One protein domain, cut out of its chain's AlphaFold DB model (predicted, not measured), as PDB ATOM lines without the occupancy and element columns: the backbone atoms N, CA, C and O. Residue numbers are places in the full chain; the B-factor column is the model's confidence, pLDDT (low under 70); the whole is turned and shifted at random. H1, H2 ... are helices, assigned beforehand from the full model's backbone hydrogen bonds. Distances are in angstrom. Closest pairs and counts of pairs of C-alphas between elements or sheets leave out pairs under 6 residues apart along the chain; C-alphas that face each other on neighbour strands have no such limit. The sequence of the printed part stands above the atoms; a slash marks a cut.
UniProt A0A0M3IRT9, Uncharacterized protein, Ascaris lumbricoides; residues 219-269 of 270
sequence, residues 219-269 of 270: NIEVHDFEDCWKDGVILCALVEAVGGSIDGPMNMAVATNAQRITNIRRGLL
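This is residues 219 to 269 of the 270 residues of an uncharacterized protein of Ascaris lumbricoides (UniProt A0A0M3IRT9). Two helices lie partly side by side and run the same way, H2 shifted lengthwise so that its residues 263 to 268 pack on H1. A long loop, residues 242 to 256, leads from the end of H1 back to the start of H2, and residues 219 to 223 lie on the other side of H1 from H2. The 51 printed residues hold H1, then H2, and no named strand; the class is all helix, with 21 residues in named elements, under half. The whole is compact and rounded, radius of gyration of the C-alphas 10.2 A, spans 26 by 23 by 17 A.

Find C-alpha 257 at (-46.418, 27.852, 29.895); from there H2, residues 257 to 268, runs 16.5 A to C-alpha 268 at (-51.522, 37.088, 17.176). H1, residues 233 to 241, begins at (-43.762, 28.557, 17.375) and covers 12.3 A.

Look at Cys 236 and Gly 267: H1 and H2 touch there, their closest C-alphas 4.5 A apart. Their tilt is shallow, 21 degrees. In both, every O i to N i+4 pair is within hydrogen-bond range.

The C-alphas of Gly 243 and Thr 256 are farthest apart, 27.8 A. The printed part has no cut; the link from H1 to H2 is long. Residues 249 to 250 are under pLDDT 70.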
ATOM      1  N   ASN A 219     -39.838  23.256   6.488       89.00
ATOM      2  CA  ASN A 219     -38.868  22.827   7.497       89.00
ATOM      3  C   ASN A 219     -39.496  22.582   8.881       89.00
ATOM      4  O   ASN A 219     -38.766  22.329   9.839       89.00
ATOM      5  N   ILE A 220     -40.821  22.706   9.015       88.62
ATOM      6  CA  ILE A 220     -41.539  22.516  10.279       88.62
ATOM      7  C   ILE A 220     -42.592  21.434  10.074       88.62
ATOM      8  O   ILE A 220     -43.472  21.544   9.223       88.62
ATOM      9  N   GLU A 221     -42.536  20.389  10.892       88.00
ATOM     10  CA  GLU A 221     -43.565  19.359  10.866       88.00
ATOM     11  C   GLU A 221     -44.857  19.858  11.527       88.00
ATOM     12  O   GLU A 221     -44.933  20.030  12.743       88.00
ATOM     13  N   VAL A 222     -45.894  20.063  10.714       90.75
ATOM     14  CA  VAL A 222     -47.244  20.400  11.181       90.75
ATOM     15  C   VAL A 222     -48.147  19.186  10.983       90.75
ATOM     16  O   VAL A 222     -48.454  18.817   9.850       90.75
ATOM     17  N   HIS A 223     -48.576  18.532  12.062       89.25
ATOM     18  CA  HIS A 223     -49.383  17.302  11.985       89.25
ATOM     19  C   HIS A 223     -50.885  17.550  12.111       89.25
ATOM     20  O   HIS A 223     -51.678  16.804  11.535       89.25
ATOM     21  N   ASP A 224     -51.267  18.622  12.800       88.25
ATOM     22  CA  ASP A 224     -52.651  18.975  13.094       88.25
ATOM     23  C   ASP A 224     -52.810  20.485  13.364       88.25
ATOM     24  O   ASP A 224     -51.835  21.234  13.333       88.25
ATOM     25  N   PHE A 225     -54.047  20.926  13.624       86.31
ATOM     26  CA  PHE A 225     -54.407  22.282  14.073       86.31
ATOM     27  C   PHE A 225     -54.709  22.380  15.581       86.31
ATOM     28  O   PHE A 225     -55.275  23.375  16.034       86.31
ATOM     29  N   GLU A 226     -54.370  21.358  16.366       81.38
ATOM     30  CA  GLU A 226     -54.748  21.240  17.777       81.38
ATOM     31  C   GLU A 226     -53.532  21.295  18.708       81.38
ATOM     32  O   GLU A 226     -53.418  22.213  19.521       81.38
ATOM     33  N   ASP A 227     -52.618  20.336  18.600       84.31
ATOM     34  CA  ASP A 227     -51.464  20.170  19.476       84.31
ATOM     35  C   ASP A 227     -50.245  20.947  18.981       84.31
ATOM     36  O   ASP A 227     -49.603  21.638  19.780       84.31
ATOM     37  N   CYS A 228     -49.973  20.913  17.673       85.62
ATOM     38  CA  CYS A 228     -48.774  21.516  17.078       85.62
ATOM     39  C   CYS A 228     -48.656  23.038  17.322       85.62
ATOM     40  O   CYS A 228     -47.568  23.597  17.273       85.62
ATOM     41  N   TRP A 229     -49.763  23.721  17.619       88.56
ATOM     42  CA  TRP A 229     -49.834  25.186  17.691       88.56
ATOM     43  C   TRP A 229     -49.766  25.734  19.121       88.56
ATOM     44  O   TRP A 229     -49.714  26.949  19.325       88.56
ATOM     45  N   LYS A 230     -49.778  24.852  20.128       87.12
ATOM     46  CA  LYS A 230     -49.929  25.224  21.547       87.12
ATOM     47  C   LYS A 230     -48.738  25.980  22.128       87.12
ATOM     48  O   LYS A 230     -48.870  26.577  23.197       87.12
ATOM     49  N   ASP A 231     -47.579  25.930  21.482       89.19
ATOM     50  CA  ASP A 231     -46.368  26.607  21.938       89.19
ATOM     51  C   ASP A 231     -46.098  27.951  21.245       89.19
ATOM     52  O   ASP A 231     -45.168  28.659  21.639       89.19
ATOM     53  N   GLY A 232     -46.930  28.312  20.260       88.19
ATOM     54  CA  GLY A 232     -46.847  29.547  19.484       88.19
ATOM     55  C   GLY A 232     -45.754  29.575  18.413       88.19
ATOM     56  O   GLY A 232     -45.707  30.539  17.655       88.19
ATOM     57  N   VAL A 233     -44.905  28.547  18.303       90.56
ATOM     58  CA  VAL A 233     -43.762  28.557  17.375       90.56
ATOM     59  C   VAL A 233     -44.236  28.525  15.927       90.56
ATOM     60  O   VAL A 233     -43.847  29.373  15.127       90.56
ATOM     61  N   ILE A 234     -45.129  27.586  15.611       91.50
ATOM     62  CA  ILE A 234     -45.678  27.418  14.258       91.50
ATOM     63  C   ILE A 234     -46.486  28.647  13.839       91.50
ATOM     64  O   ILE A 234     -46.405  29.069  12.690       91.50
ATOM     65  N   LEU A 235     -47.222  29.261  14.774       90.06
ATOM     66  CA  LEU A 235     -47.981  30.481  14.502       90.06
ATOM     67  C   LEU A 235     -47.057  31.626  14.068       90.06
ATOM     68  O   LEU A 235     -47.300  32.243  13.038       90.06
ATOM     69  N   CYS A 236     -45.990  31.883  14.825       90.25
ATOM     70  CA  CYS A 236     -45.007  32.911  14.488       90.25
ATOM     71  C   CYS A 236     -44.297  32.621  13.158       90.25
ATOM     72  O   CYS A 236     -44.192  33.511  12.320       90.25
ATOM     73  N   ALA A 237     -43.876  31.372  12.932       90.88
ATOM     74  CA  ALA A 237     -43.243  30.980  11.675       90.88
ATOM     75  C   ALA A 237     -44.185  31.173  10.476       90.88
ATOM     76  O   ALA A 237     -43.758  31.624   9.414       90.88
ATOM     77  N   LEU A 238     -45.478  30.874  10.646       90.56
ATOM     78  CA  LEU A 238     -46.483  31.108   9.613       90.56
ATOM     79  C   LEU A 238     -46.645  32.602   9.312       90.56
ATOM     80  O   LEU A 238     -46.732  32.955   8.140       90.56
ATOM     81  N   VAL A 239     -46.676  33.460  10.339       90.19
ATOM     82  CA  VAL A 239     -46.752  34.925  10.186       90.19
ATOM     83  C   VAL A 239     -45.592  35.443   9.337       90.19
ATOM     84  O   VAL A 239     -45.825  36.165   8.372       90.19
ATOM     85  N   GLU A 240     -44.360  35.035   9.637       89.19
ATOM     86  CA  GLU A 240     -43.193  35.424   8.838       89.19
ATOM     87  C   GLU A 240     -43.265  34.869   7.409       89.19
ATOM     88  O   GLU A 240     -42.983  35.588   6.450       89.19
ATOM     89  N   ALA A 241     -43.710  33.619   7.238       89.44
ATOM     90  CA  ALA A 241     -43.858  32.996   5.922       89.44
ATOM     91  C   ALA A 241     -44.883  33.713   5.022       89.44
ATOM     92  O   ALA A 241     -44.748  33.677   3.799       89.44
ATOM     93  N   VAL A 242     -45.885  34.388   5.601       87.44
ATOM     94  CA  VAL A 242     -46.845  35.232   4.859       87.44
ATOM     95  C   VAL A 242     -46.418  36.698   4.739       87.44
ATOM     96  O   VAL A 242     -47.188  37.509   4.226       87.44
ATOM     97  N   GLY A 243     -45.208  37.047   5.181       87.31
ATOM     98  CA  GLY A 243     -44.654  38.400   5.088       87.31
ATOM     99  C   GLY A 243     -44.999  39.328   6.257       87.31
ATOM    100  O   GLY A 243     -44.787  40.534   6.150       87.31
ATOM    101  N   GLY A 244     -45.531  38.796   7.359       86.31
ATOM    102  CA  GLY A 244     -45.647  39.522   8.624       86.31
ATOM    103  C   GLY A 244     -44.305  39.625   9.357       86.31
ATOM    104  O   GLY A 244     -43.344  38.934   9.023       86.31
ATOM    105  N   SER A 245     -44.242  40.480  10.378       85.19
ATOM    106  CA  SER A 245     -43.068  40.627  11.245       85.19
ATOM    107  C   SER A 245     -43.418  40.175  12.656       85.19
ATOM    108  O   SER A 245     -44.482  40.513  13.166       85.19
ATOM    109  N   ILE A 246     -42.522  39.433  13.302       84.88
ATOM    110  CA  ILE A 246     -42.659  39.058  14.711       84.88
ATOM    111  C   ILE A 246     -41.590  39.757  15.546       84.88
ATOM    112  O   ILE A 246     -40.423  39.834  15.165       84.88
ATOM    113  N   ASP A 247     -41.975  40.244  16.722       77.62
ATOM    114  CA  ASP A 247     -41.025  40.842  17.655       77.62
ATOM    115  C   ASP A 247     -40.232  39.763  18.414       77.62
ATOM    116  O   ASP A 247     -40.780  38.985  19.207       77.62
ATOM    117  N   GLY A 248     -38.906  39.767  18.243       70.25
ATOM    118  CA  GLY A 248     -37.963  38.960  19.023       70.25
ATOM    119  C   GLY A 248     -37.318  37.792  18.260       70.25
ATOM    120  O   GLY A 248     -37.445  37.686  17.047       70.25
ATOM    121  N   PRO A 249     -36.555  36.926  18.954       68.88
ATOM    122  CA  PRO A 249     -35.761  35.885  18.306       68.88
ATOM    123  C   PRO A 249     -36.616  34.712  17.805       68.88
ATOM    124  O   PRO A 249     -37.493  34.231  18.522       68.88
ATOM    125  N   MET A 250     -36.262  34.187  16.626       65.75
ATOM    126  CA  MET A 250     -36.882  33.008  15.995       65.75
ATOM    127  C   MET A 250     -36.710  31.723  16.830       65.75
ATOM    128  O   MET A 250     -37.567  30.843  16.820       65.75
ATOM    129  N   ASN A 251     -35.620  31.624  17.605       76.38
ATOM    130  CA  ASN A 251     -35.386  30.518  18.538       76.38
ATOM    131  C   ASN A 251     -36.174  30.737  19.840       76.38
ATOM    132  O   ASN A 251     -35.644  31.195  20.857       76.38
ATOM    133  N   MET A 252     -37.476  30.476  19.770       82.94
ATOM    134  CA  MET A 252     -38.402  30.668  20.878       82.94
ATOM    135  C   MET A 252     -38.293  29.535  21.900       82.94
ATOM    136  O   MET A 252     -38.375  28.353  21.576       82.94
ATOM    137  N   ALA A 253     -38.175  29.898  23.176       86.06
ATOM    138  CA  ALA A 253     -38.251  28.927  24.257       86.06
ATOM    139  C   ALA A 253     -39.691  28.405  24.423       86.06
ATOM    140  O   ALA A 253     -40.651  29.166  24.304       86.06
ATOM    141  N   VAL A 254     -39.841  27.115  24.743       89.62
ATOM    142  CA  VAL A 254     -41.154  26.439  24.884       89.62
ATOM    143  C   VAL A 254     -41.281  25.600  26.164       89.62
ATOM    144  O   VAL A 254     -42.261  24.872  26.354       89.62
ATOM    145  N   ALA A 255     -40.292  25.698  27.057       88.88
ATOM    146  CA  ALA A 255     -40.178  24.870  28.256       88.88
ATOM    147  C   ALA A 255     -41.260  25.176  29.305       88.88
ATOM    148  O   ALA A 255     -41.666  24.292  30.053       88.88
ATOM    149  N   THR A 256     -41.749  26.417  29.355       90.06
ATOM    150  CA  THR A 256     -42.747  26.860  30.339       90.06
ATOM    151  C   THR A 256     -44.015  27.382  29.671       90.06
ATOM    152  O   THR A 256     -43.980  27.944  28.576       90.06
ATOM    153  N   ASN A 257     -45.150  27.284  30.368       88.81
ATOM    154  CA  ASN A 257     -46.418  27.852  29.895       88.81
ATOM    155  C   ASN A 257     -46.333  29.369  29.655       88.81
ATOM    156  O   ASN A 257     -46.934  29.871  28.711       88.81
ATOM    157  N   ALA A 258     -45.562  30.100  30.468       90.25
ATOM    158  CA  ALA A 258     -45.366  31.540  30.300       90.25
ATOM    159  C   ALA A 258     -44.666  31.884  28.972       90.25
ATOM    160  O   ALA A 258     -45.050  32.845  28.303       90.25
ATOM    161  N   GLN A 259     -43.687  31.070  28.565       89.75
ATOM    162  CA  GLN A 259     -43.011  31.228  27.276       89.75
ATOM    163  C   GLN A 259     -43.964  30.932  26.114       89.75
ATOM    164  O   GLN A 259     -44.103  31.761  25.221       89.75
ATOM    165  N   ARG A 260     -44.716  29.825  26.179       90.62
ATOM    166  CA  ARG A 260     -45.715  29.462  25.154       90.62
ATOM    167  C   ARG A 260     -46.774  30.550  24.953       90.62
ATOM    168  O   ARG A 260     -47.055  30.944  23.828       90.62
ATOM    169  N   ILE A 261     -47.319  31.094  26.045       88.44
ATOM    170  CA  ILE A 261     -48.290  32.201  25.991       88.44
ATOM    171  C   ILE A 261     -47.665  33.450  25.359       88.44
ATOM    172  O   ILE A 261     -48.318  34.126  24.566       88.44
ATOM    173  N   THR A 262     -46.412  33.760  25.700       89.69
ATOM    174  CA  THR A 262     -45.680  34.884  25.100       89.69
ATOM    175  C   THR A 262     -45.530  34.704  23.591       89.69
ATOM    176  O   THR A 262     -45.837  35.631  22.848       89.69
ATOM    177  N   ASN A 263     -45.134  33.515  23.134       90.12
ATOM    178  CA  ASN A 263     -44.993  33.212  21.709       90.12
ATOM    179  C   ASN A 263     -46.334  33.351  20.972       90.12
ATOM    180  O   ASN A 263     -46.409  34.042  19.963       90.12
ATOM    181  N   ILE A 264     -47.419  32.790  21.520       89.00
ATOM    182  CA  ILE A 264     -48.766  32.924  20.937       89.00
ATOM    183  C   ILE A 264     -49.161  34.400  20.804       89.00
ATOM    184  O   ILE A 264     -49.688  34.807  19.774       89.00
ATOM    185  N   ARG A 265     -48.902  35.222  21.830       88.06
ATOM    186  CA  ARG A 265     -49.225  36.658  21.787       88.06
ATOM    187  C   ARG A 265     -48.477  37.397  20.683       88.06
ATOM    188  O   ARG A 265     -49.078  38.272  20.074       88.06
ATOM    189  N   ARG A 266     -47.215  37.040  20.422       87.12
ATOM    190  CA  ARG A 266     -46.428  37.619  19.320       87.12
ATOM    191  C   ARG A 266     -47.063  37.303  17.970       87.12
ATOM    192  O   ARG A 266     -47.317  38.210  17.197       87.12
ATOM    193  N   GLY A 267     -47.400  36.037  17.728       83.00
ATOM    194  CA  GLY A 267     -48.007  35.624  16.461       83.00
ATOM    195  C   GLY A 267     -49.442  36.129  16.234       83.00
ATOM    196  O   GLY A 267     -49.904  36.152  15.099       83.00
ATOM    197  N   LEU A 268     -50.166  36.527  17.286       82.00
ATOM    198  CA  LEU A 268     -51.522  37.088  17.176       82.00
ATOM    199  C   LEU A 268     -51.560  38.614  17.004       82.00
ATOM    200  O   LEU A 268     -52.625  39.150  16.698       82.00
ATOM    201  N   LEU A 269     -50.441  39.303  17.231       73.19
ATOM    202  CA  LEU A 269     -50.316  40.758  17.119       73.19
ATOM    203  C   LEU A 269     -49.193  41.134  16.127       73.19
ATOM    204  O   LEU A 269     -48.233  41.774  16.557       73.19
TER     205      LEU A 269